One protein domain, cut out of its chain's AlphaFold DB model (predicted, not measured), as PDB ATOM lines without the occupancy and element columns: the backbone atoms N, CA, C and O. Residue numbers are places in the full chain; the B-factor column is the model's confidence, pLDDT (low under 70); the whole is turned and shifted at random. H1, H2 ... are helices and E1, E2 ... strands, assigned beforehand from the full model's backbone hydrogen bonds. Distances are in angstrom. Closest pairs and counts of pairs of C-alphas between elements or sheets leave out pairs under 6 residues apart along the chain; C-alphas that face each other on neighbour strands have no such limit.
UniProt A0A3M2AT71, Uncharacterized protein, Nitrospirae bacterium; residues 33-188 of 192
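What this domain is: This is residues 33 to 188 of the 192 residues of an uncharacterized protein of Nitrospirae bacterium (UniProt A0A3M2AT71). A three-stranded sheet, E1, E10 and E7, has H1 over one face; beyond its edge strand E7 a second lobe holds the three-stranded sheet E2, E3 and E6 and the short hairpin E4 and E5. A further hairpin, E8 and E9, is over the side of the first sheet opposite to H1 and shifted toward one end, and long loops link the parts. The printed part has 156 residues with one named helix and ten named strands, in the order E1 H1 E2 E3 E4 E5 E6 E7 E8 E9 E10. The class is mostly strand, though under half of the residues, 66, are in named elements, and the strand pairs are antiparallel. The whole is compact, with a radius of gyration of the C-alphas of 15.2 A, and its spans are 40 by 32 by 26 A.

Where its parts are: E1, residues 33 to 38, begins at C-alpha 33 (7.756, 66.950, 130.584) and is 16.7 A long. H1, residues 51 to 61, is 15.0 A long, from C-alpha 51 at (14.848, 51.621, 134.538). E2 is residues 83 to 87, and E3, residues 91 to 97, is 20.3 A long. E4 is residues 100 to 103, E5 120 to 123 and E6 128 to 132. E7, residues 138 to 144, is 20.6 A long. E8 is residues 154 to 158 and E9 162 to 166. E10, residues 180 to 186, is 19.9 A long and ends at C-alpha 186 (11.900, 70.418, 126.930).

How they stand to each other: In the sheet E1 E10 E7, E10 is the inner strand: N 34 and O 184 are 2.8 A apart, and N 143 and O 181 are 2.8 A apart, within hydrogen-bond range. H1 is on this sheet, in two layers, a helix on one face of a sheet. Its height over the sheet is 7.2 A, over E1 and E10, and it runs along the strands, at 13 degrees to E1 on the local plane. The closest C-alphas of E1 and H1, Gly 36 and Ala 53, are 4.1 A apart. In H1 every O i to N i+4 pair is within hydrogen-bond range. E5 and E7 are near each other, with 6 pairs of C-alphas within 10 A. E2 and E3 are a hairpin, with N 85 and O 93 at 2.8 A; N 94 and O 131 of E3 and E6 are 2.8 A apart. This sheet, E2 E3 E6, is only just strongly twisted, its C-alphas up to 4.1 A off the best plane. In the hairpin E4 and E5, N 102 and O 121 are 2.9 A apart; in the hairpin E8 and E9, N 157 and O 163 are 2.8 A apart.

The domain as a whole: The two C-alphas farthest apart, of Gly 44 and Gly 160, are 43.1 A apart. The printed part has no cut. The links E1 to H1, H1 to E2, E4 to E5 and E9 to E10 are long. The mean pLDDT of the printed part is 87.7; residues 148 to 150, 159 to 160, 171 to 179 and 188 are under 70.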
ATOM      1  N   THR A  33       7.150  67.618 129.425       88.69
ATOM      2  CA  THR A  33       7.756  66.950 130.584       88.69
ATOM      3  C   THR A  33       7.928  65.460 130.312       88.69
ATOM      4  O   THR A  33       6.966  64.773 129.970       88.69
ATOM      5  N   PHE A  34       9.140  64.959 130.527       90.81
ATOM      6  CA  PHE A  34       9.462  63.539 130.596       90.81
ATOM      7  C   PHE A  34       9.684  63.178 132.055       90.81
ATOM      8  O   PHE A  34      10.432  63.854 132.767       90.81
ATOM      9  N   PHE A  35       8.996  62.132 132.493       92.00
ATOM     10  CA  PHE A  35       8.962  61.721 133.881       92.00
ATOM     11  C   PHE A  35       9.159  60.215 133.988       92.00
ATOM     12  O   PHE A  35       8.517  59.457 133.260       92.00
ATOM     13  N   GLY A  36      10.023  59.812 134.912       91.75
ATOM     14  CA  GLY A  36      10.230  58.426 135.297       91.75
ATOM     15  C   GLY A  36      10.545  58.357 136.783       91.75
ATOM     16  O   GLY A  36      11.287  59.195 137.292       91.75
ATOM     17  N   GLU A  37       9.959  57.380 137.463       90.75
ATOM     18  CA  GLU A  37      10.149  57.150 138.891       90.75
ATOM     19  C   GLU A  37      10.409  55.670 139.141       90.75
ATOM     20  O   GLU A  37       9.704  54.807 138.617       90.75
ATOM     21  N   ASP A  38      11.412  55.398 139.966       90.56
ATOM     22  CA  ASP A  38      11.735  54.075 140.471       90.56
ATOM     23  C   ASP A  38      11.636  54.094 141.998       90.56
ATOM     24  O   ASP A  38      12.266  54.915 142.672       90.56
ATOM     25  N   LEU A  39      10.805  53.201 142.539       87.94
ATOM     26  CA  LEU A  39      10.586  53.085 143.979       87.94
ATOM     27  C   LEU A  39      11.811  52.483 144.667       87.94
ATOM     28  O   LEU A  39      12.406  51.528 144.167       87.94
ATOM     29  N   GLY A  40      12.163  53.051 145.818       85.62
ATOM     30  CA  GLY A  40      13.323  52.657 146.609       85.62
ATOM     31  C   GLY A  40      13.240  51.267 147.220       85.62
ATOM     32  O   GLY A  40      12.183  50.653 147.309       85.62
ATOM     33  N   LEU A  41      14.383  50.804 147.726       87.00
ATOM     34  CA  LEU A  41      14.497  49.577 148.526       87.00
ATOM     35  C   LEU A  41      14.618  49.867 150.035       87.00
ATOM     36  O   LEU A  41      15.012  48.985 150.800       87.00
ATOM     37  N   GLY A  42      14.333  51.103 150.454       85.12
ATOM     38  CA  GLY A  42      14.563  51.603 151.810       85.12
ATOM     39  C   GLY A  42      15.753  52.562 151.919       85.12
ATOM     40  O   GLY A  42      16.683  52.510 151.113       85.12
ATOM     41  N   GLU A  43      15.764  53.399 152.960       86.62
ATOM     42  CA  GLU A  43      16.788  54.434 153.201       86.62
ATOM     43  C   GLU A  43      18.233  53.907 153.293       86.62
ATOM     44  O   GLU A  43      19.195  54.634 153.048       86.62
ATOM     45  N   GLY A  44      18.419  52.639 153.662       88.69
ATOM     46  CA  GLY A  44      19.743  52.022 153.799       88.69
ATOM     47  C   GLY A  44      20.321  51.453 152.500       88.69
ATOM     48  O   GLY A  44      21.476  51.024 152.491       88.69
ATOM     49  N   THR A  45      19.543  51.412 151.412       89.94
ATOM     50  CA  THR A  45      19.883  50.620 150.222       89.94
ATOM     51  C   THR A  45      19.745  51.437 148.943       89.94
ATOM     52  O   THR A  45      18.655  51.875 148.588       89.94
ATOM     53  N   ARG A  46      20.848  51.579 148.191       92.19
ATOM     54  CA  ARG A  46      20.795  52.139 146.832       92.19
ATOM     55  C   ARG A  46      19.995  51.233 145.912       92.19
ATOM     56  O   ARG A  46      20.163  50.011 145.946       92.19
ATOM     57  N   LEU A  47      19.226  51.831 145.012       92.19
ATOM     58  CA  LEU A  47      18.698  51.096 143.875       92.19
ATOM     59  C   LEU A  47      19.855  50.651 142.963       92.19
ATOM     60  O   LEU A  47      20.687  51.477 142.587       92.19
ATOM     61  N   PRO A  48      19.937  49.359 142.594       91.69
ATOM     62  CA  PRO A  48      20.971  48.874 141.681       91.69
ATOM     63  C   PRO A  48      20.728  49.301 140.225       91.69
ATOM     64  O   PRO A  48      21.648  49.249 139.415       91.69
ATOM     65  N   ALA A  49      19.492  49.677 139.890       92.25
ATOM     66  CA  ALA A  49      19.083  50.201 138.594       92.25
ATOM     67  C   ALA A  49      17.820  51.058 138.756       92.25
ATOM     68  O   ALA A  49      17.034  50.826 139.675       92.25
ATOM     69  N   HIS A  50      17.617  51.996 137.833       93.75
ATOM     70  CA  HIS A  50      16.471  52.908 137.794       93.75
ATOM     71  C   HIS A  50      15.859  52.935 136.377       93.75
ATOM     72  O   HIS A  50      15.976  53.924 135.650       93.75
ATOM     73  N   PRO A  51      15.262  51.809 135.927       95.00
ATOM     74  CA  PRO A  51      14.848  51.621 134.538       95.00
ATOM     75  C   PRO A  51      13.772  52.606 134.068       95.00
ATOM     76  O   PRO A  51      13.751  52.946 132.883       95.00
ATOM     77  N   ASN A  52      12.878  53.068 134.948       93.31
ATOM     78  CA  ASN A  52      11.847  54.028 134.557       93.31
ATOM     79  C   ASN A  52      12.442  55.431 134.401       93.31
ATOM     80  O   ASN A  52      12.145  56.120 133.420       93.31
ATOM     81  N   ALA A  53      13.314  55.838 135.326       92.81
ATOM     82  CA  ALA A  53      14.054  57.089 135.235       92.81
ATOM     83  C   ALA A  53      14.987  57.101 134.008       92.81
ATOM     84  O   ALA A  53      14.988  58.059 133.234       92.81
ATOM     85  N   ASP A  54      15.694  56.002 133.739       94.44
ATOM     86  CA  ASP A  54      16.543  55.863 132.549       94.44
ATOM     87  C   ASP A  54      15.743  55.944 131.251       94.44
ATOM     88  O   ASP A  54      16.145  56.626 130.306       94.44
ATOM     89  N   ALA A  55      14.583  55.284 131.190       95.38
ATOM     90  CA  ALA A  55      13.723  55.335 130.014       95.38
ATOM     91  C   ALA A  55      13.221  56.761 129.737       95.38
ATOM     92  O   ALA A  55      13.216  57.205 128.585       95.38
ATOM     93  N   ALA A  56      12.839  57.503 130.779       93.62
ATOM     94  CA  ALA A  56      12.414  58.892 130.651       93.62
ATOM     95  C   ALA A  56      13.571  59.821 130.239       93.62
ATOM     96  O   ALA A  56      13.382  60.671 129.363       93.62
ATOM     97  N   GLN A  57      14.776  59.622 130.787       94.38
ATOM     98  CA  GLN A  57      15.979  60.332 130.350       94.38
ATOM     99  C   GLN A  57      16.286  60.051 128.877       94.38
ATOM    100  O   GLN A  57      16.472  60.986 128.100       94.38
ATOM    101  N   ALA A  58      16.290  58.786 128.456       95.00
ATOM    102  CA  ALA A  58      16.555  58.409 127.072       95.00
ATOM    103  C   ALA A  58      15.525  59.017 126.104       95.00
ATOM    104  O   ALA A  58      15.896  59.563 125.061       95.00
ATOM    105  N   ALA A  59      14.237  58.992 126.466       94.00
ATOM    106  CA  ALA A  59      13.177  59.624 125.683       94.00
ATOM    107  C   ALA A  59      13.390  61.142 125.560       94.00
ATOM    108  O   ALA A  59      13.293  61.691 124.461       94.00
ATOM    109  N   PHE A  60      13.760  61.819 126.648       93.00
ATOM    110  CA  PHE A  60      14.107  63.240 126.620       93.00
ATOM    111  C   PHE A  60      15.307  63.525 125.710       93.00
ATOM    112  O   PHE A  60      15.210  64.352 124.803       93.00
ATOM    113  N   LEU A  61      16.416  62.806 125.904       92.44
ATOM    114  CA  LEU A  61      17.652  63.004 125.146       92.44
ATOM    115  C   LEU A  61      17.471  62.714 123.651       92.44
ATOM    116  O   LEU A  61      18.139  63.340 122.834       92.44
ATOM    117  N   SER A  62      16.525  61.848 123.270       94.38
ATOM    118  CA  SER A  62      16.206  61.579 121.858       94.38
ATOM    119  C   SER A  62      15.677  62.801 121.091       94.38
ATOM    120  O   SER A  62      15.708  62.816 119.862       94.38
ATOM    121  N   ASN A  63      15.232  63.843 121.803       91.25
ATOM    122  CA  ASN A  63      14.778  65.108 121.222       91.25
ATOM    123  C   ASN A  63      15.898  66.156 121.112       91.25
ATOM    124  O   ASN A  63      15.642  67.277 120.667       91.25
ATOM    125  N   LEU A  64      17.121  65.834 121.547       90.69
ATOM    126  CA  LEU A  64      18.201  66.795 121.733       90.69
ATOM    127  C   LEU A  64      19.481  66.374 121.016       90.69
ATOM    128  O   LEU A  64      19.790  65.199 120.838       90.69
ATOM    129  N   VAL A  65      20.268  67.377 120.646       90.31
ATOM    130  CA  VAL A  65      21.642  67.226 120.162       90.31
ATOM    131  C   VAL A  65      22.532  68.183 120.944       90.31
ATOM    132  O   VAL A  65      22.085  69.267 121.313       90.31
ATOM    133  N   GLY A  66      23.782  67.791 121.198       89.75
ATOM    134  CA  GLY A  66      24.720  68.612 121.972       89.75
ATOM    135  C   GLY A  66      24.291  68.771 123.429       89.75
ATOM    136  O   GLY A  66      24.081  69.883 123.891       89.75
ATOM    137  N   VAL A  67      24.112  67.653 124.132       92.12
ATOM    138  CA  VAL A  67      23.754  67.627 125.556       92.12
ATOM    139  C   VAL A  67      25.009  67.645 126.429       92.12
ATOM    140  O   VAL A  67      26.040  67.099 126.039       92.12
ATOM    141  N   GLY A  68      24.910  68.251 127.610       94.06
ATOM    142  CA  GLY A  68      25.966  68.286 128.616       94.06
ATOM    143  C   GLY A  68      25.388  67.951 129.985       94.06
ATOM    144  O   GLY A  68      24.250  68.323 130.274       94.06
ATOM    145  N   THR A  69      26.172  67.262 130.809       95.06
ATOM    146  CA  THR A  69      25.789  66.822 132.157       95.06
ATOM    147  C   THR A  69      26.747  67.423 133.177       95.06
ATOM    148  O   THR A  69      27.953  67.433 132.946       95.06
ATOM    149  N   GLU A  70      26.197  67.910 134.283       96.38
ATOM    150  CA  GLU A  70      26.919  68.302 135.496       96.38
ATOM    151  C   GLU A  70      26.564  67.284 136.586       96.38
ATOM    152  O   GLU A  70      25.380  67.032 136.819       96.38
ATOM    153  N   ASP A  71      27.575  66.690 137.216       96.44
ATOM    154  CA  ASP A  71      27.458  65.628 138.225       96.44
ATOM    155  C   ASP A  71      28.083  66.017 139.577       96.44
ATOM    156  O   ASP A  71      28.160  65.200 140.486       96.44
ATOM    157  N   PHE A  72      28.495  67.278 139.730       98.25
ATOM    158  CA  PHE A  72      29.122  67.858 140.917       98.25
ATOM    159  C   PHE A  72      30.508  67.307 141.273       98.25
ATOM    160  O   PHE A  72      31.097  67.738 142.270       98.25
ATOM    161  N   GLU A  73      31.096  66.429 140.458       98.19
ATOM    162  CA  GLU A  73      32.376  65.787 140.785       98.19
ATOM    163  C   GLU A  73      33.540  66.782 140.871       98.19
ATOM    164  O   GLU A  73      34.517  66.544 141.590       98.19
ATOM    165  N   SER A  74      33.412  67.927 140.193       97.56
ATOM    166  CA  SER A  74      34.405  69.007 140.193       97.56
ATOM    167  C   SER A  74      34.454  69.829 141.489       97.56
ATOM    168  O   SER A  74      35.426  70.555 141.711       97.56
ATOM    169  N   PHE A  75      33.449  69.706 142.363       98.44
ATOM    170  CA  PHE A  75      33.376  70.435 143.630       98.44
ATOM    171  C   PHE A  75      33.885  69.587 144.798       98.44
ATOM    172  O   PHE A  75      33.843  68.357 144.772       98.44
ATOM    173  N   ALA A  76      34.374  70.241 145.851       98.56
ATOM    174  CA  ALA A  76      34.707  69.557 147.097       98.56
ATOM    175  C   ALA A  76      33.433  69.229 147.896       98.56
ATOM    176  O   ALA A  76      32.436  69.952 147.804       98.56
ATOM    177  N   ASP A  77      33.493  68.183 148.719       98.38
ATOM    178  CA  ASP A  77      32.461  67.910 149.720       98.38
ATOM    179  C   ASP A  77      32.236  69.132 150.632       98.38
ATOM    180  O   ASP A  77      33.173  69.861 150.972       98.38
ATOM    181  N   GLY A  78      30.976  69.402 150.971       98.19
ATOM    182  CA  GLY A  78      30.563  70.561 151.761       98.19
ATOM    183  C   GLY A  78      30.554  71.905 151.019       98.19
ATOM    184  O   GLY A  78      30.228  72.922 151.633       98.19
ATOM    185  N   THR A  79      30.876  71.962 149.718       98.69
ATOM    186  CA  THR A  79      30.837  73.234 148.969       98.69
ATOM    187  C   THR A  79      29.398  73.750 148.866       98.69
ATOM    188  O   THR A  79      28.526  73.066 148.335       98.69
ATOM    189  N   SER A  80      29.143  74.967 149.347       97.94
ATOM    190  CA  SER A  80      27.830  75.623 149.284       97.94
ATOM    191  C   SER A  80      27.693  76.561 148.082       97.94
ATOM    192  O   SER A  80      28.682  76.989 147.492       97.94
ATOM    193  N   ALA A  81      26.452  76.924 147.750       96.50
ATOM    194  CA  ALA A  81      26.157  77.930 146.731       96.50
ATOM    195  C   ALA A  81      26.708  79.326 147.113       96.50
ATOM    196  O   ALA A  81      26.802  79.645 148.303       96.50
ATOM    197  N   PRO A  82      27.015  80.200 146.132       97.62
ATOM    198  CA  PRO A  82      26.823  80.016 144.691       97.62
ATOM    199  C   PRO A  82      27.814  79.029 144.060       97.62
ATOM    200  O   PRO A  82      29.012  79.117 144.320       97.62
ATOM    201  N   LEU A  83      27.331  78.136 143.187       98.19
ATOM    202  CA  LEU A  83      28.184  77.245 142.386       98.19
ATOM    203  C   LEU A  83      28.094  77.590 140.903       98.19
ATOM    204  O   LEU A  83      27.001  77.681 140.347       98.19
ATOM    205  N   THR A  84      29.243  77.727 140.246       98.19
ATOM    206  CA  THR A  84      29.307  77.781 138.782       98.19
ATOM    207  C   THR A  84      29.300  76.362 138.230       98.19
ATOM    208  O   THR A  84      30.329  75.696 138.225       98.19
ATOM    209  N   LEU A  85      28.139  75.919 137.758       97.94
ATOM    210  CA  LEU A  85      27.954  74.631 137.100       97.94
ATOM    211  C   LEU A  85      28.495  74.687 135.672       97.94
ATOM    212  O   LEU A  85      28.254  75.663 134.949       97.94
ATOM    213  N   THR A  86      29.178  73.628 135.246       97.19
ATOM    214  CA  THR A  86      29.703  73.486 133.887       97.19
ATOM    215  C   THR A  86      29.051  72.291 133.210       97.19
ATOM    216  O   THR A  86      29.261  71.153 133.600       97.19
ATOM    217  N   PHE A  87      28.313  72.549 132.132       95.69
ATOM    218  CA  PHE A  87      27.730  71.524 131.271       95.69
ATOM    219  C   PHE A  87      28.620  71.368 130.027       95.69
ATOM    220  O   PHE A  87      28.583  72.238 129.141       95.69
ATOM    221  N   PRO A  88      29.442  70.303 129.928       93.00
ATOM    222  CA  PRO A  88      30.394  70.139 128.834       93.00
ATOM    223  C   PRO A  88      29.712  70.234 127.466       93.00
ATOM    224  O   PRO A  88      28.712  69.574 127.211       93.00
ATOM    225  N   GLY A  89      30.241  71.085 126.585       88.75
ATOM    226  CA  GLY A  89      29.694  71.292 125.238       88.75
ATOM    227  C   GLY A  89      28.427  72.157 125.152       88.75
ATOM    228  O   GLY A  89      28.019  72.478 124.039       88.75
ATOM    229  N   VAL A  90      27.841  72.579 126.279       90.50
ATOM    230  CA  VAL A  90      26.616  73.407 126.323       90.50
ATOM    231  C   VAL A  90      26.895  74.804 126.873       90.50
ATOM    232  O   VAL A  90      26.465  75.797 126.288       90.50
ATOM    233  N   GLY A  91      27.629  74.900 127.984       93.88
ATOM    234  CA  GLY A  91      27.934  76.172 128.639       93.88
ATOM    235  C   GLY A  91      27.897  76.074 130.160       93.88
ATOM    236  O   GLY A  91      28.105  75.008 130.730       93.88
ATOM    237  N   THR A  92      27.641  77.202 130.815       97.12
ATOM    238  CA  THR A  92      27.651  77.323 132.276       97.12
ATOM    239  C   THR A  92      26.301  77.772 132.823       97.12
ATOM    240  O   THR A  92      25.511  78.415 132.124       97.12
ATOM    241  N   ALA A  93      26.059  77.468 134.094       97.00
ATOM    242  CA  ALA A  93      24.965  78.031 134.877       97.00
ATOM    243  C   ALA A  93      25.442  78.386 136.289       97.00
ATOM    244  O   ALA A  93      26.472  77.896 136.742       97.00
ATOM    245  N   THR A  94      24.685  79.217 136.997       98.06
ATOM    246  CA  THR A  94      24.916  79.498 138.416       98.06
ATOM    247  C   THR A  94      23.819  78.848 139.245       98.06
ATOM    248  O   THR A  94      22.646  79.178 139.078       98.06
ATOM    249  N   LEU A  95      24.195  77.931 140.134       97.56
ATOM    250  CA  LEU A  95      23.313  77.374 141.151       97.56
ATOM    251  C   LEU A  95      23.326  78.274 142.386       97.56
ATOM    252  O   LEU A  95      24.375  78.519 142.982       97.56
ATOM    253  N   MET A  96      22.144  78.736 142.774       97.00
ATOM    254  CA  MET A  96      21.881  79.576 143.938       97.00
ATOM    255  C   MET A  96      20.900  78.877 144.884       97.00
ATOM    256  O   MET A  96      20.107  78.037 144.461       97.00
ATOM    257  N   GLY A  97      20.881  79.297 146.147       93.94
ATOM    258  CA  GLY A  97      19.968  78.782 147.171       93.94
ATOM    259  C   GLY A  97      20.727  78.258 148.382       93.94
ATOM    260  O   GLY A  97      21.947  78.368 148.455       93.94
ATOM    261  N   SER A  98      20.005  77.708 149.351       93.44
ATOM    262  CA  SER A  98      20.622  76.997 150.472       93.44
ATOM    263  C   SER A  98      20.841  75.537 150.102       93.44
ATOM    264  O   SER A  98      19.944  74.913 149.546       93.44
ATOM    265  N   GLY A  99      22.007  75.001 150.431       95.50
ATOM    266  CA  GLY A  99      22.386  73.620 150.167       95.50
ATOM    267  C   GLY A  99      23.898  73.483 150.069       95.50
ATOM    268  O   GLY A  99      24.636  74.476 150.175       95.50
ATOM    269  N   ASN A 100      24.357  72.258 149.871       97.69
ATOM    270  CA  ASN A 100      25.765  71.957 149.678       97.69
ATOM    271  C   ASN A 100      25.949  70.699 148.834       97.69
ATOM    272  O   ASN A 100      25.058  69.859 148.724       97.69
ATOM    273  N   VAL A 101      27.135  70.569 148.252       98.50
ATOM    274  CA  VAL A 101      27.597  69.306 147.682       98.50
ATOM    275  C   VAL A 101      27.849  68.327 148.825       98.50
ATOM    276  O   VAL A 101      28.497  68.708 149.800       98.50
ATOM    277  N   ASN A 102      27.335  67.105 148.709       98.19
ATOM    278  CA  ASN A 102      27.619  65.991 149.615       98.19
ATOM    279  C   ASN A 102      28.273  64.845 148.842       98.19
ATOM    280  O   ASN A 102      27.833  64.511 147.740       98.19
ATOM    281  N   GLU A 103      29.293  64.226 149.434       98.25
ATOM    282  CA  GLU A 103      29.983  63.056 148.885       98.25
ATOM    283  C   GLU A 103      29.547  61.757 149.580       98.25
ATOM    284  O   GLU A 103      29.716  61.566 150.784       98.25
ATOM    285  N   VAL A 104      29.009  60.820 148.799       97.81
ATOM    286  CA  VAL A 104      28.638  59.470 149.236       97.81
ATOM    287  C   VAL A 104      29.160  58.471 148.195       97.81
ATOM    288  O   VAL A 104      28.463  58.159 147.225       97.81
ATOM    289  N   PRO A 105      30.373  57.913 148.370       96.38
ATOM    290  CA  PRO A 105      30.961  57.003 147.383       96.38
ATOM    291  C   PRO A 105      30.230  55.659 147.274       96.38
ATOM    292  O   PRO A 105      30.113  55.087 146.192       96.38
ATOM    293  N   THR A 106      29.698  55.150 148.388       94.75
ATOM    294  CA  THR A 106      29.017  53.848 148.471       94.75
ATOM    295  C   THR A 106      27.833  53.907 149.428       94.75
ATOM    296  O   THR A 106      27.893  54.652 150.401       94.75
ATOM    297  N   GLY A 107      26.803  53.081 149.215       93.38
ATOM    298  CA  GLY A 107      25.637  53.032 150.110       93.38
ATOM    299  C   GLY A 107      24.879  54.364 150.166       93.38
ATOM    300  O   GLY A 107      24.992  55.183 149.263       93.38
ATOM    301  N   THR A 108      24.088  54.612 151.194       93.44
ATOM    302  CA  THR A 108      23.384  55.897 151.340       93.44
ATOM    303  C   THR A 108      24.074  56.768 152.387       93.44
ATOM    304  O   THR A 108      24.963  56.305 153.104       93.44
ATOM    305  N   ASN A 109      23.660  58.026 152.513       92.19
ATOM    306  CA  ASN A 109      24.076  58.906 153.609       92.19
ATOM    307  C   ASN A 109      23.465  58.519 154.979       92.19
ATOM    308  O   ASN A 109      23.580  59.279 155.938       92.19
ATOM    309  N   GLY A 110      22.799  57.363 155.076       89.19
ATOM    310  CA  GLY A 110      22.102  56.897 156.276       89.19
ATOM    311  C   GLY A 110      20.635  57.321 156.369       89.19
ATOM    312  O   GLY A 110      19.965  56.858 157.282       89.19
ATOM    313  N   VAL A 111      20.150  58.150 155.436       87.88
ATOM    314  CA  VAL A 111      18.748  58.600 155.320       87.88
ATOM    315  C   VAL A 111      18.287  58.575 153.855       87.88
ATOM    316  O   VAL A 111      17.683  59.511 153.359       87.88
ATOM    317  N   GLY A 112      18.682  57.550 153.098       89.19
ATOM    318  CA  GLY A 112      18.206  57.349 151.725       89.19
ATOM    319  C   GLY A 112      18.927  58.119 150.623       89.19
ATOM    320  O   GLY A 112      18.849  57.707 149.472       89.19
ATOM    321  N   ARG A 113      19.716  59.158 150.911       92.06
ATOM    322  CA  ARG A 113      20.286  60.017 149.853       92.06
ATOM    323  C   ARG A 113      21.611  59.479 149.334       92.06
ATOM    324  O   ARG A 113      22.465  59.018 150.097       92.06
ATOM    325  N   TYR A 114      21.780  59.518 148.019       94.81
ATOM    326  CA  TYR A 114      22.995  59.104 147.321       94.81
ATOM    327  C   TYR A 114      23.038  59.720 145.916       94.81
ATOM    328  O   TYR A 114      22.009  60.161 145.411       94.81
ATOM    329  N   PRO A 115      24.205  59.756 145.257       95.31
ATOM    330  CA  PRO A 115      24.306  60.153 143.856       95.31
ATOM    331  C   PRO A 115      23.858  59.026 142.907       95.31
ATOM    332  O   PRO A 115      24.172  57.855 143.131       95.31
ATOM    333  N   ILE A 116      23.185  59.381 141.806       93.00
ATOM    334  CA  ILE A 116      22.891  58.454 140.688       93.00
ATOM    335  C   ILE A 116      24.065  58.301 139.704       93.00
ATOM    336  O   ILE A 116      24.108  57.360 138.918       93.00
ATOM    337  N   SER A 117      25.031  59.218 139.745       93.44
ATOM    338  CA  SER A 117      26.248  59.209 138.934       93.44
ATOM    339  C   SER A 117      27.411  59.735 139.763       93.44
ATOM    340  O   SER A 117      27.231  60.683 140.518       93.44
ATOM    341  N   GLY A 118      28.598  59.148 139.614       96.12
ATOM    342  CA  GLY A 118      29.763  59.571 140.389       96.12
ATOM    343  C   GLY A 118      29.624  59.261 141.883       96.12
ATOM    344  O   GLY A 118      29.161  58.188 142.277       96.12
ATOM    345  N   THR A 119      30.077  60.196 142.707       98.06
ATOM    346  CA  THR A 119      30.127  60.120 144.169       98.06
ATOM    347  C   THR A 119      29.492  61.325 144.858       98.06
ATOM    348  O   THR A 119      29.284  61.264 146.069       98.06
ATOM    349  N   LYS A 120      29.123  62.380 144.124       98.44
ATOM    350  CA  LYS A 120      28.633  63.642 144.678       98.44
ATOM    351  C   LYS A 120      27.274  64.040 144.123       98.44
ATOM    352  O   LYS A 120      26.879  63.680 143.020       98.44
ATOM    353  N   TYR A 121      26.530  64.786 144.929       97.31
ATOM    354  CA  TYR A 121      25.250  65.374 144.546       97.31
ATOM    355  C   TYR A 121      25.028  66.685 145.298       97.31
ATOM    356  O   TYR A 121      25.656  66.944 146.327       97.31
ATOM    357  N   TRP A 122      24.121  67.515 144.792       97.06
ATOM    358  CA  TRP A 122      23.644  68.692 145.508       97.06
ATOM    359  C   TRP A 122      22.507  68.323 146.458       97.06
ATOM    360  O   TRP A 122      21.469  67.823 146.022       97.06
ATOM    361  N   GLU A 123      22.677  68.615 147.743       94.75
ATOM    362  CA  GLU A 123      21.647  68.435 148.758       94.75
ATOM    363  C   GLU A 123      21.009  69.769 149.138       94.75
ATOM    364  O   GLU A 123      21.687  70.750 149.452       94.75
ATOM    365  N   THR A 124      19.680  69.799 149.147       92.44
ATOM    366  CA  THR A 124      18.902  70.943 149.620       92.44
ATOM    367  C   THR A 124      17.560  70.487 150.184       92.44
ATOM    368  O   THR A 124      16.914  69.606 149.629       92.44
ATOM    369  N   GLY A 125      17.120  71.133 151.266       87.56
ATOM    370  CA  GLY A 125      15.750  71.046 151.792       87.56
ATOM    371  C   GLY A 125      14.920  72.297 151.487       87.56
ATOM    372  O   GLY A 125      13.986  72.627 152.212       87.56
ATOM    373  N   SER A 126      15.324  73.098 150.502       88.12
ATOM    374  CA  SER A 126      14.745  74.408 150.192       88.12
ATOM    375  C   SER A 126      14.828  74.715 148.698       88.12
ATOM    376  O   SER A 126      15.444  73.986 147.920       88.12
ATOM    377  N   ILE A 127      14.215  75.824 148.287       88.56
ATOM    378  CA  ILE A 127      14.252  76.287 146.898       88.56
ATOM    379  C   ILE A 127      15.704  76.551 146.476       88.56
ATOM    380  O   ILE A 127      16.448  77.252 147.167       88.56
ATOM    381  N   CYS A 128      16.075  76.033 145.309       91.50
ATOM    382  CA  CYS A 128      17.297  76.391 144.602       91.50
ATOM    383  C   CYS A 128      16.953  76.963 143.221       91.50
ATOM    384  O   CYS A 128      15.903  76.659 142.655       91.50
ATOM    385  N   ASN A 129      17.833  77.813 142.695       92.69
ATOM    386  CA  ASN A 129      17.690  78.424 141.376       92.69
ATOM    387  C   ASN A 129      18.905  78.072 140.524       92.69
ATOM    388  O   ASN A 129      20.031  78.179 141.004       92.69
ATOM    389  N   ILE A 130      18.682  77.716 139.260       94.19
ATOM    390  CA  ILE A 130      19.746  77.508 138.274       94.19
ATOM    391  C   ILE A 130      19.591  78.571 137.193       94.19
ATOM    392  O   ILE A 130      18.617  78.570 136.441       94.19
ATOM    393  N   GLU A 131      20.549  79.490 137.124       94.12
ATOM    394  CA  GLU A 131      20.580  80.561 136.132       94.12
ATOM    395  C   GLU A 131      21.587  80.229 135.030       94.12
ATOM    396  O   GLU A 131      22.799  80.289 135.237       94.12
ATOM    397  N   PHE A 132      21.095  79.865 133.847       93.25
ATOM    398  CA  PHE A 132      21.952  79.569 132.701       93.25
ATOM    399  C   PHE A 132      22.555  80.844 132.113       93.25
ATOM    400  O   PHE A 132      21.844  81.804 131.823       93.25
ATOM    401  N   SER A 133      23.864  80.827 131.851       94.12
ATOM    402  CA  SER A 133      24.567  81.967 131.244       94.12
ATOM    403  C   SER A 133      24.137  82.235 129.796       94.12
ATOM    404  O   SER A 133      24.334  83.334 129.288       94.12
ATOM    405  N   ASN A 134      23.545  81.238 129.130       89.50
ATOM    406  CA  ASN A 134      22.954  81.342 127.798       89.50
ATOM    407  C   ASN A 134      21.570  80.673 127.787       89.50
ATOM    408  O   ASN A 134      21.353  79.728 128.546       89.50
ATOM    409  N   PRO A 135      20.640  81.085 126.905       87.31
ATOM    410  CA  PRO A 135      19.365  80.393 126.753       87.31
ATOM    411  C   PRO A 135      19.559  78.909 126.414       87.31
ATOM    412  O   PRO A 135      20.241  78.581 125.442       87.31
ATOM    413  N   VAL A 136      18.908  78.027 127.171       86.75
ATOM    414  CA  VAL A 136      18.870  76.581 126.908       86.75
ATOM    415  C   VAL A 136      17.521  76.171 126.321       86.75
ATOM    416  O   VAL A 136      16.485  76.756 126.641       86.75
ATOM    417  N   ALA A 137      17.524  75.168 125.441       86.44
ATOM    418  CA  ALA A 137      16.296  74.606 124.873       86.44
ATOM    419  C   ALA A 137      15.588  73.649 125.845       86.44
ATOM    420  O   ALA A 137      14.384  73.430 125.744       86.44
ATOM    421  N   ALA A 138      16.336  73.057 126.772       90.00
ATOM    422  CA  ALA A 138      15.838  72.034 127.670       90.00
ATOM    423  C   ALA A 138      16.684  71.969 128.940       90.00
ATOM    424  O   ALA A 138      17.861  72.330 128.922       90.00
ATOM    425  N   PHE A 139      16.086  71.475 130.017       90.69
ATOM    426  CA  PHE A 139      16.763  71.203 131.277       90.69
ATOM    427  C   PHE A 139      16.127  69.985 131.942       90.69
ATOM    428  O   PHE A 139      14.911  69.814 131.884       90.69
ATOM    429  N   GLY A 140      16.929  69.157 132.599       91.81
ATOM    430  CA  GLY A 140      16.425  68.067 133.416       91.81
ATOM    431  C   GLY A 140      17.421  67.661 134.484       91.81
ATOM    432  O   GLY A 140      18.589  68.044 134.435       91.81
ATOM    433  N   PHE A 141      16.931  66.906 135.453       93.12
ATOM    434  CA  PHE A 141      17.701  66.444 136.598       93.12
ATOM    435  C   PHE A 141      17.161  65.098 137.072       93.12
ATOM    436  O   PHE A 141      15.995  64.756 136.848       93.12
ATOM    437  N   PHE A 142      18.025  64.370 137.769       93.56
ATOM    438  CA  PHE A 142      17.613  63.305 138.667       93.56
ATOM    439  C   PHE A 142      17.507  63.870 140.078       93.56
ATOM    440  O   PHE A 142      18.285  64.743 140.465       93.56
ATOM    441  N   GLY A 143      16.547  63.371 140.839       90.94
ATOM    442  CA  GLY A 143      16.412  63.619 142.261       90.94
ATOM    443  C   GLY A 143      16.202  62.304 142.992       90.94
ATOM    444  O   GLY A 143      15.588  61.379 142.464       90.94
ATOM    445  N   ILE A 144      16.734  62.238 144.203       89.50
ATOM    446  CA  ILE A 144      16.567  61.121 145.124       89.50
ATOM    447  C   ILE A 144      15.875  61.650 146.373       89.50
ATOM    448  O   ILE A 144      16.081  62.810 146.729       89.50
ATOM    449  N   ASP A 145      15.068  60.811 147.020       83.88
ATOM    450  CA  ASP A 145      14.504  61.099 148.348       83.88
ATOM    451  C   ASP A 145      13.540  62.298 148.381       83.88
ATOM    452  O   ASP A 145      13.395  63.004 149.373       83.88
ATOM    453  N   ILE A 146      12.876  62.577 147.259       79.19
ATOM    454  CA  ILE A 146      12.006  63.755 147.117       79.19
ATOM    455  C   ILE A 146      10.710  63.627 147.926       79.19
ATOM    456  O   ILE A 146      10.075  64.633 148.241       79.19
ATOM    457  N   ARG A 147      10.265  62.397 148.183       74.44
ATOM    458  CA  ARG A 147       8.926  62.119 148.707       74.44
ATOM    459  C   ARG A 147       8.824  62.281 150.219       74.44
ATOM    460  O   ARG A 147       7.713  62.498 150.719       74.44
ATOM    461  N   ASP A 148       9.940  62.198 150.923       65.38
ATOM    462  CA  ASP A 148       9.970  62.292 152.372       65.38
ATOM    463  C   ASP A 148       9.227  63.547 152.839       65.38
ATOM    464  O   ASP A 148       9.366  64.642 152.285       65.38
ATOM    465  N   PHE A 149       8.350  63.369 153.828       64.12
ATOM    466  CA  PHE A 149       7.502  64.430 154.384       64.12
ATOM    467  C   PHE A 149       6.495  65.065 153.402       64.12
ATOM    468  O   PHE A 149       6.053  66.197 153.609       64.12
ATOM    469  N   GLY A 150       6.085  64.339 152.355       69.44
ATOM    470  CA  GLY A 150       5.106  64.829 151.378       69.44
ATOM    471  C   GLY A 150       5.698  65.830 150.388       69.44
ATOM    472  O   GLY A 150       4.983  66.702 149.886       69.44
ATOM    473  N   GLY A 151       7.004  65.725 150.127       74.50
ATOM    474  CA  GLY A 151       7.698  66.589 149.188       74.50
ATOM    475  C   GLY A 151       7.129  66.495 147.769       74.50
ATOM    476  O   GLY A 151       6.730  65.440 147.272       74.50
ATOM    477  N   GLN A 152       7.072  67.653 147.118       83.50
ATOM    478  CA  GLN A 152       6.574  67.831 145.762       83.50
ATOM    479  C   GLN A 152       7.556  68.721 145.013       83.50
ATOM    480  O   GLN A 152       7.756  69.882 145.379       83.50
ATOM    481  N   VAL A 153       8.135  68.212 143.925       84.56
ATOM    482  CA  VAL A 153       8.959  69.059 143.062       84.56
ATOM    483  C   VAL A 153       8.066  69.901 142.167       84.56
ATOM    484  O   VAL A 153       7.165  69.395 141.490       84.56
ATOM    485  N   THR A 154       8.341  71.200 142.161       87.31
ATOM    486  CA  THR A 154       7.794  72.146 141.194       87.31
ATOM    487  C   THR A 154       8.944  72.840 140.480       87.31
ATOM    488  O   THR A 154       9.962  73.158 141.092       87.31
ATOM    489  N   LEU A 155       8.795  73.057 139.175       86.88
ATOM    490  CA  LEU A 155       9.763  73.784 138.359       86.88
ATOM    491  C   LEU A 155       9.126  75.068 137.868       86.88
ATOM    492  O   LEU A 155       8.122  75.023 137.161       86.88
ATOM    493  N   THR A 156       9.724  76.207 138.193       87.06
ATOM    494  CA  THR A 156       9.341  77.487 137.599       87.06
ATOM    495  C   THR A 156      10.327  77.839 136.498       87.06
ATOM    496  O   THR A 156      11.463  78.226 136.757       87.06
ATOM    497  N   LEU A 157       9.880  77.720 135.252       83.88
ATOM    498  CA  LEU A 157      10.638  78.137 134.080       83.88
ATOM    499  C   LEU A 157      10.449  79.637 133.877       83.88
ATOM    500  O   LEU A 157       9.311  80.110 133.850       83.88
ATOM    501  N   GLN A 158      11.542  80.371 133.682       77.94
ATOM    502  CA  GLN A 158      11.504  81.800 133.382       77.94
ATOM    503  C   GLN A 158      12.192  82.069 132.041       77.94
ATOM    504  O   GLN A 158      13.397  81.893 131.896       77.94
ATOM    505  N   ASN A 159      11.413  82.494 131.044       66.81
ATOM    506  CA  ASN A 159      11.923  82.950 129.744       66.81
ATOM    507  C   ASN A 159      11.017  84.062 129.193       66.81
ATOM    508  O   ASN A 159      10.203  83.839 128.299       66.81
ATOM    509  N   GLY A 160      11.064  85.243 129.817       64.44
ATOM    510  CA  GLY A 160      10.161  86.368 129.523       64.44
ATOM    511  C   GLY A 160       8.735  86.216 130.079       64.44
ATOM    512  O   GLY A 160       8.030  87.206 130.242       64.44
ATOM    513  N   SER A 161       8.308  85.001 130.425       70.19
ATOM    514  CA  SER A 161       7.117  84.699 131.233       70.19
ATOM    515  C   SER A 161       7.384  83.484 132.127       70.19
ATOM    516  O   SER A 161       8.221  82.645 131.781       70.19
ATOM    517  N   SER A 162       6.691  83.402 133.266       81.69
ATOM    518  CA  SER A 162       6.829  82.298 134.224       81.69
ATOM    519  C   SER A 162       5.841  81.176 133.919       81.69
ATOM    520  O   SER A 162       4.642  81.419 133.804       81.69
ATOM    521  N   THR A 163       6.332  79.944 133.815       83.31
ATOM    522  CA  THR A 163       5.504  78.730 133.744       83.31
ATOM    523  C   THR A 163       5.907  77.796 134.873       83.31
ATOM    524  O   THR A 163       7.082  77.463 134.986       83.31
ATOM    525  N   THR A 164       4.946  77.374 135.694       87.38
ATOM    526  CA  THR A 164       5.186  76.395 136.760       87.38
ATOM    527  C   THR A 164       4.718  75.018 136.315       87.38
ATOM    528  O   THR A 164       3.574  74.856 135.894       87.38
ATOM    529  N   LEU A 165       5.603  74.034 136.427       85.56
ATOM    530  CA  LEU A 165       5.330  72.625 136.186       85.56
ATOM    531  C   LEU A 165       5.336  71.888 137.523       85.56
ATOM    532  O   LEU A 165       6.309  71.981 138.271       85.56
ATOM    533  N   THR A 166       4.276  71.141 137.807       87.00
ATOM    534  CA  THR A 166       4.270  70.167 138.904       87.00
ATOM    535  C   THR A 166       4.786  68.849 138.363       87.00
ATOM    536  O   THR A 166       4.239  68.322 137.392       87.00
ATOM    537  N   ILE A 167       5.850  68.331 138.965       83.06
ATOM    538  CA  ILE A 167       6.425  67.058 138.547       83.06
ATOM    539  C   ILE A 167       5.613  65.934 139.184       83.06
ATOM    540  O   ILE A 167       5.421  65.973 140.395       83.06
ATOM    541  N   PRO A 168       5.107  64.953 138.419       79.81
ATOM    542  CA  PRO A 168       4.405  63.828 139.021       79.81
ATOM    543  C   PRO A 168       5.278  63.119 140.066       79.81
ATOM    544  O   PRO A 168       6.499  63.141 139.981       79.81
ATOM    545  N   ASN A 169       4.659  62.485 141.048       76.06
ATOM    546  CA  ASN A 169       5.292  61.500 141.917       76.06
ATOM    547  C   ASN A 169       4.220  60.527 142.412       76.06
ATOM    548  O   ASN A 169       3.025  60.849 142.425       76.06
ATOM    549  N   THR A 170       4.625  59.322 142.798       74.12
ATOM    550  CA  THR A 170       3.698  58.354 143.377       74.12
ATOM    551  C   THR A 170       3.225  58.844 144.746       74.12
ATOM    552  O   THR A 170       4.001  59.019 145.687       74.12
ATOM    553  N   ILE A 171       1.914  59.056 144.877       57.59
ATOM    554  CA  ILE A 171       1.267  59.465 146.127       57.59
ATOM    555  C   ILE A 171       0.854  58.191 146.886       57.59
ATOM    556  O   ILE A 171       0.210  57.317 146.309       57.59
ATOM    557  N   ASN A 172       1.174  58.101 148.185       53.84
ATOM    558  CA  ASN A 172       0.846  56.983 149.098       53.84
ATOM    559  C   ASN A 172       1.660  55.671 148.960       53.84
ATOM    560  O   ASN A 172       1.169  54.617 149.363       53.84
ATOM    561  N   GLY A 173       2.896  55.704 148.445       55.28
ATOM    562  CA  GLY A 173       3.855  54.601 148.657       55.28
ATOM    563  C   GLY A 173       4.171  54.378 150.150       55.28
ATOM    564  O   GLY A 173       3.832  55.217 150.989       55.28
ATOM    565  N   GLN A 174       4.825  53.279 150.529       55.53
ATOM    566  CA  GLN A 174       5.293  53.116 151.919       55.53
ATOM    567  C   GLN A 174       6.221  54.301 152.270       55.53
ATOM    568  O   GLN A 174       6.988  54.744 151.419       55.53
ATOM    569  N   GLU A 175       6.092  54.897 153.459       53.69
ATOM    570  CA  GLU A 175       6.785  56.152 153.835       53.69
ATOM    571  C   GLU A 175       8.313  56.022 153.954       53.69
ATOM    572  O   GLU A 175       8.974  57.024 154.163       53.69
ATOM    573  N   GLU A 176       8.869  54.823 153.765       55.00
ATOM    574  CA  GLU A 176      10.307  54.553 153.915       55.00
ATOM    575  C   GLU A 176      11.013  54.234 152.586       55.00
ATOM    576  O   GLU A 176      12.155  53.773 152.563       55.00
ATOM    577  N   GLU A 177      10.338  54.424 151.451       63.81
ATOM    578  CA  GLU A 177      10.920  54.161 150.134       63.81
ATOM    579  C   GLU A 177      11.584  55.412 149.557       63.81
ATOM    580  O   GLU A 177      10.918  56.307 149.034       63.81
ATOM    581  N   CYS A 178      12.916  55.424 149.572       64.44
ATOM    582  CA  CYS A 178      13.700  56.452 148.902       64.44
ATOM    583  C   CYS A 178      13.573  56.336 147.371       64.44
ATOM    584  O   CYS A 178      14.151  55.434 146.761       64.44
ATOM    585  N   SER A 179      12.797  57.212 146.730       69.19
ATOM    586  CA  SER A 179      12.566  57.141 145.282       69.19
ATOM    587  C   SER A 179      13.681  57.801 144.474       69.19
ATOM    588  O   SER A 179      14.249  58.811 144.888       69.19
ATOM    589  N   ILE A 180      13.964  57.245 143.294       72.00
ATOM    590  CA  ILE A 180      14.676  57.950 142.226       72.00
ATOM    591  C   ILE A 180      13.622  58.514 141.289       72.00
ATOM    592  O   ILE A 180      12.789  57.786 140.756       72.00
ATOM    593  N   LEU A 181      13.692  59.814 141.055       71.62
ATOM    594  CA  LEU A 181      12.854  60.528 140.113       71.62
ATOM    595  C   LEU A 181      13.749  61.183 139.073       71.62
ATOM    596  O   LEU A 181      14.760  61.795 139.410       71.62
ATOM    597  N   VAL A 182      13.348  61.122 137.811       75.06
ATOM    598  CA  VAL A 182      13.873  62.013 136.781       75.06
ATOM    599  C   VAL A 182      12.762  62.943 136.325       75.06
ATOM    600  O   VAL A 182      11.638  62.523 136.037       75.06
ATOM    601  N   SER A 183      13.084  64.228 136.246       76.00
ATOM    602  CA  SER A 183      12.218  65.204 135.608       76.00
ATOM    603  C   SER A 183      13.009  65.984 134.589       76.00
ATOM    604  O   SER A 183      13.980  66.667 134.918       76.00
ATOM    605  N   LEU A 184      12.591  65.871 133.332       75.12
ATOM    606  CA  LEU A 184      13.219  66.589 132.237       75.12
ATOM    607  C   LEU A 184      12.164  67.394 131.496       75.12
ATOM    608  O   LEU A 184      11.108  66.886 131.127       75.12
ATOM    609  N   THR A 185      12.455  68.670 131.296       71.69
ATOM    610  CA  THR A 185      11.574  69.634 130.652       71.69
ATOM    611  C   THR A 185      12.216  70.129 129.364       71.69
ATOM    612  O   THR A 185      13.293  70.727 129.371       71.69
ATOM    613  N   LEU A 186      11.530  69.910 128.245       72.06
ATOM    614  CA  LEU A 186      11.900  70.418 126.930       72.06
ATOM    615  C   LEU A 186      11.042  71.640 126.590       72.06
ATOM    616  O   LEU A 186       9.820  71.533 126.475       72.06
ATOM    617  N   ALA A 187      11.669  72.798 126.382       71.12
ATOM    618  CA  ALA A 187      11.004  73.974 125.836       71.12
ATOM    619  C   ALA A 187      11.126  73.948 124.306       71.12
ATOM    620  O   ALA A 187      12.138  74.347 123.729       71.12
ATOM    621  N   ILE A 188      10.081  73.474 123.624       59.84
ATOM    622  CA  ILE A 188      10.044  73.460 122.159       59.84
ATOM    623  C   ILE A 188       9.884  74.908 121.682       59.84
ATOM    624  O   ILE A 188       8.791  75.469 121.674       59.84
TER     625      ILE A 188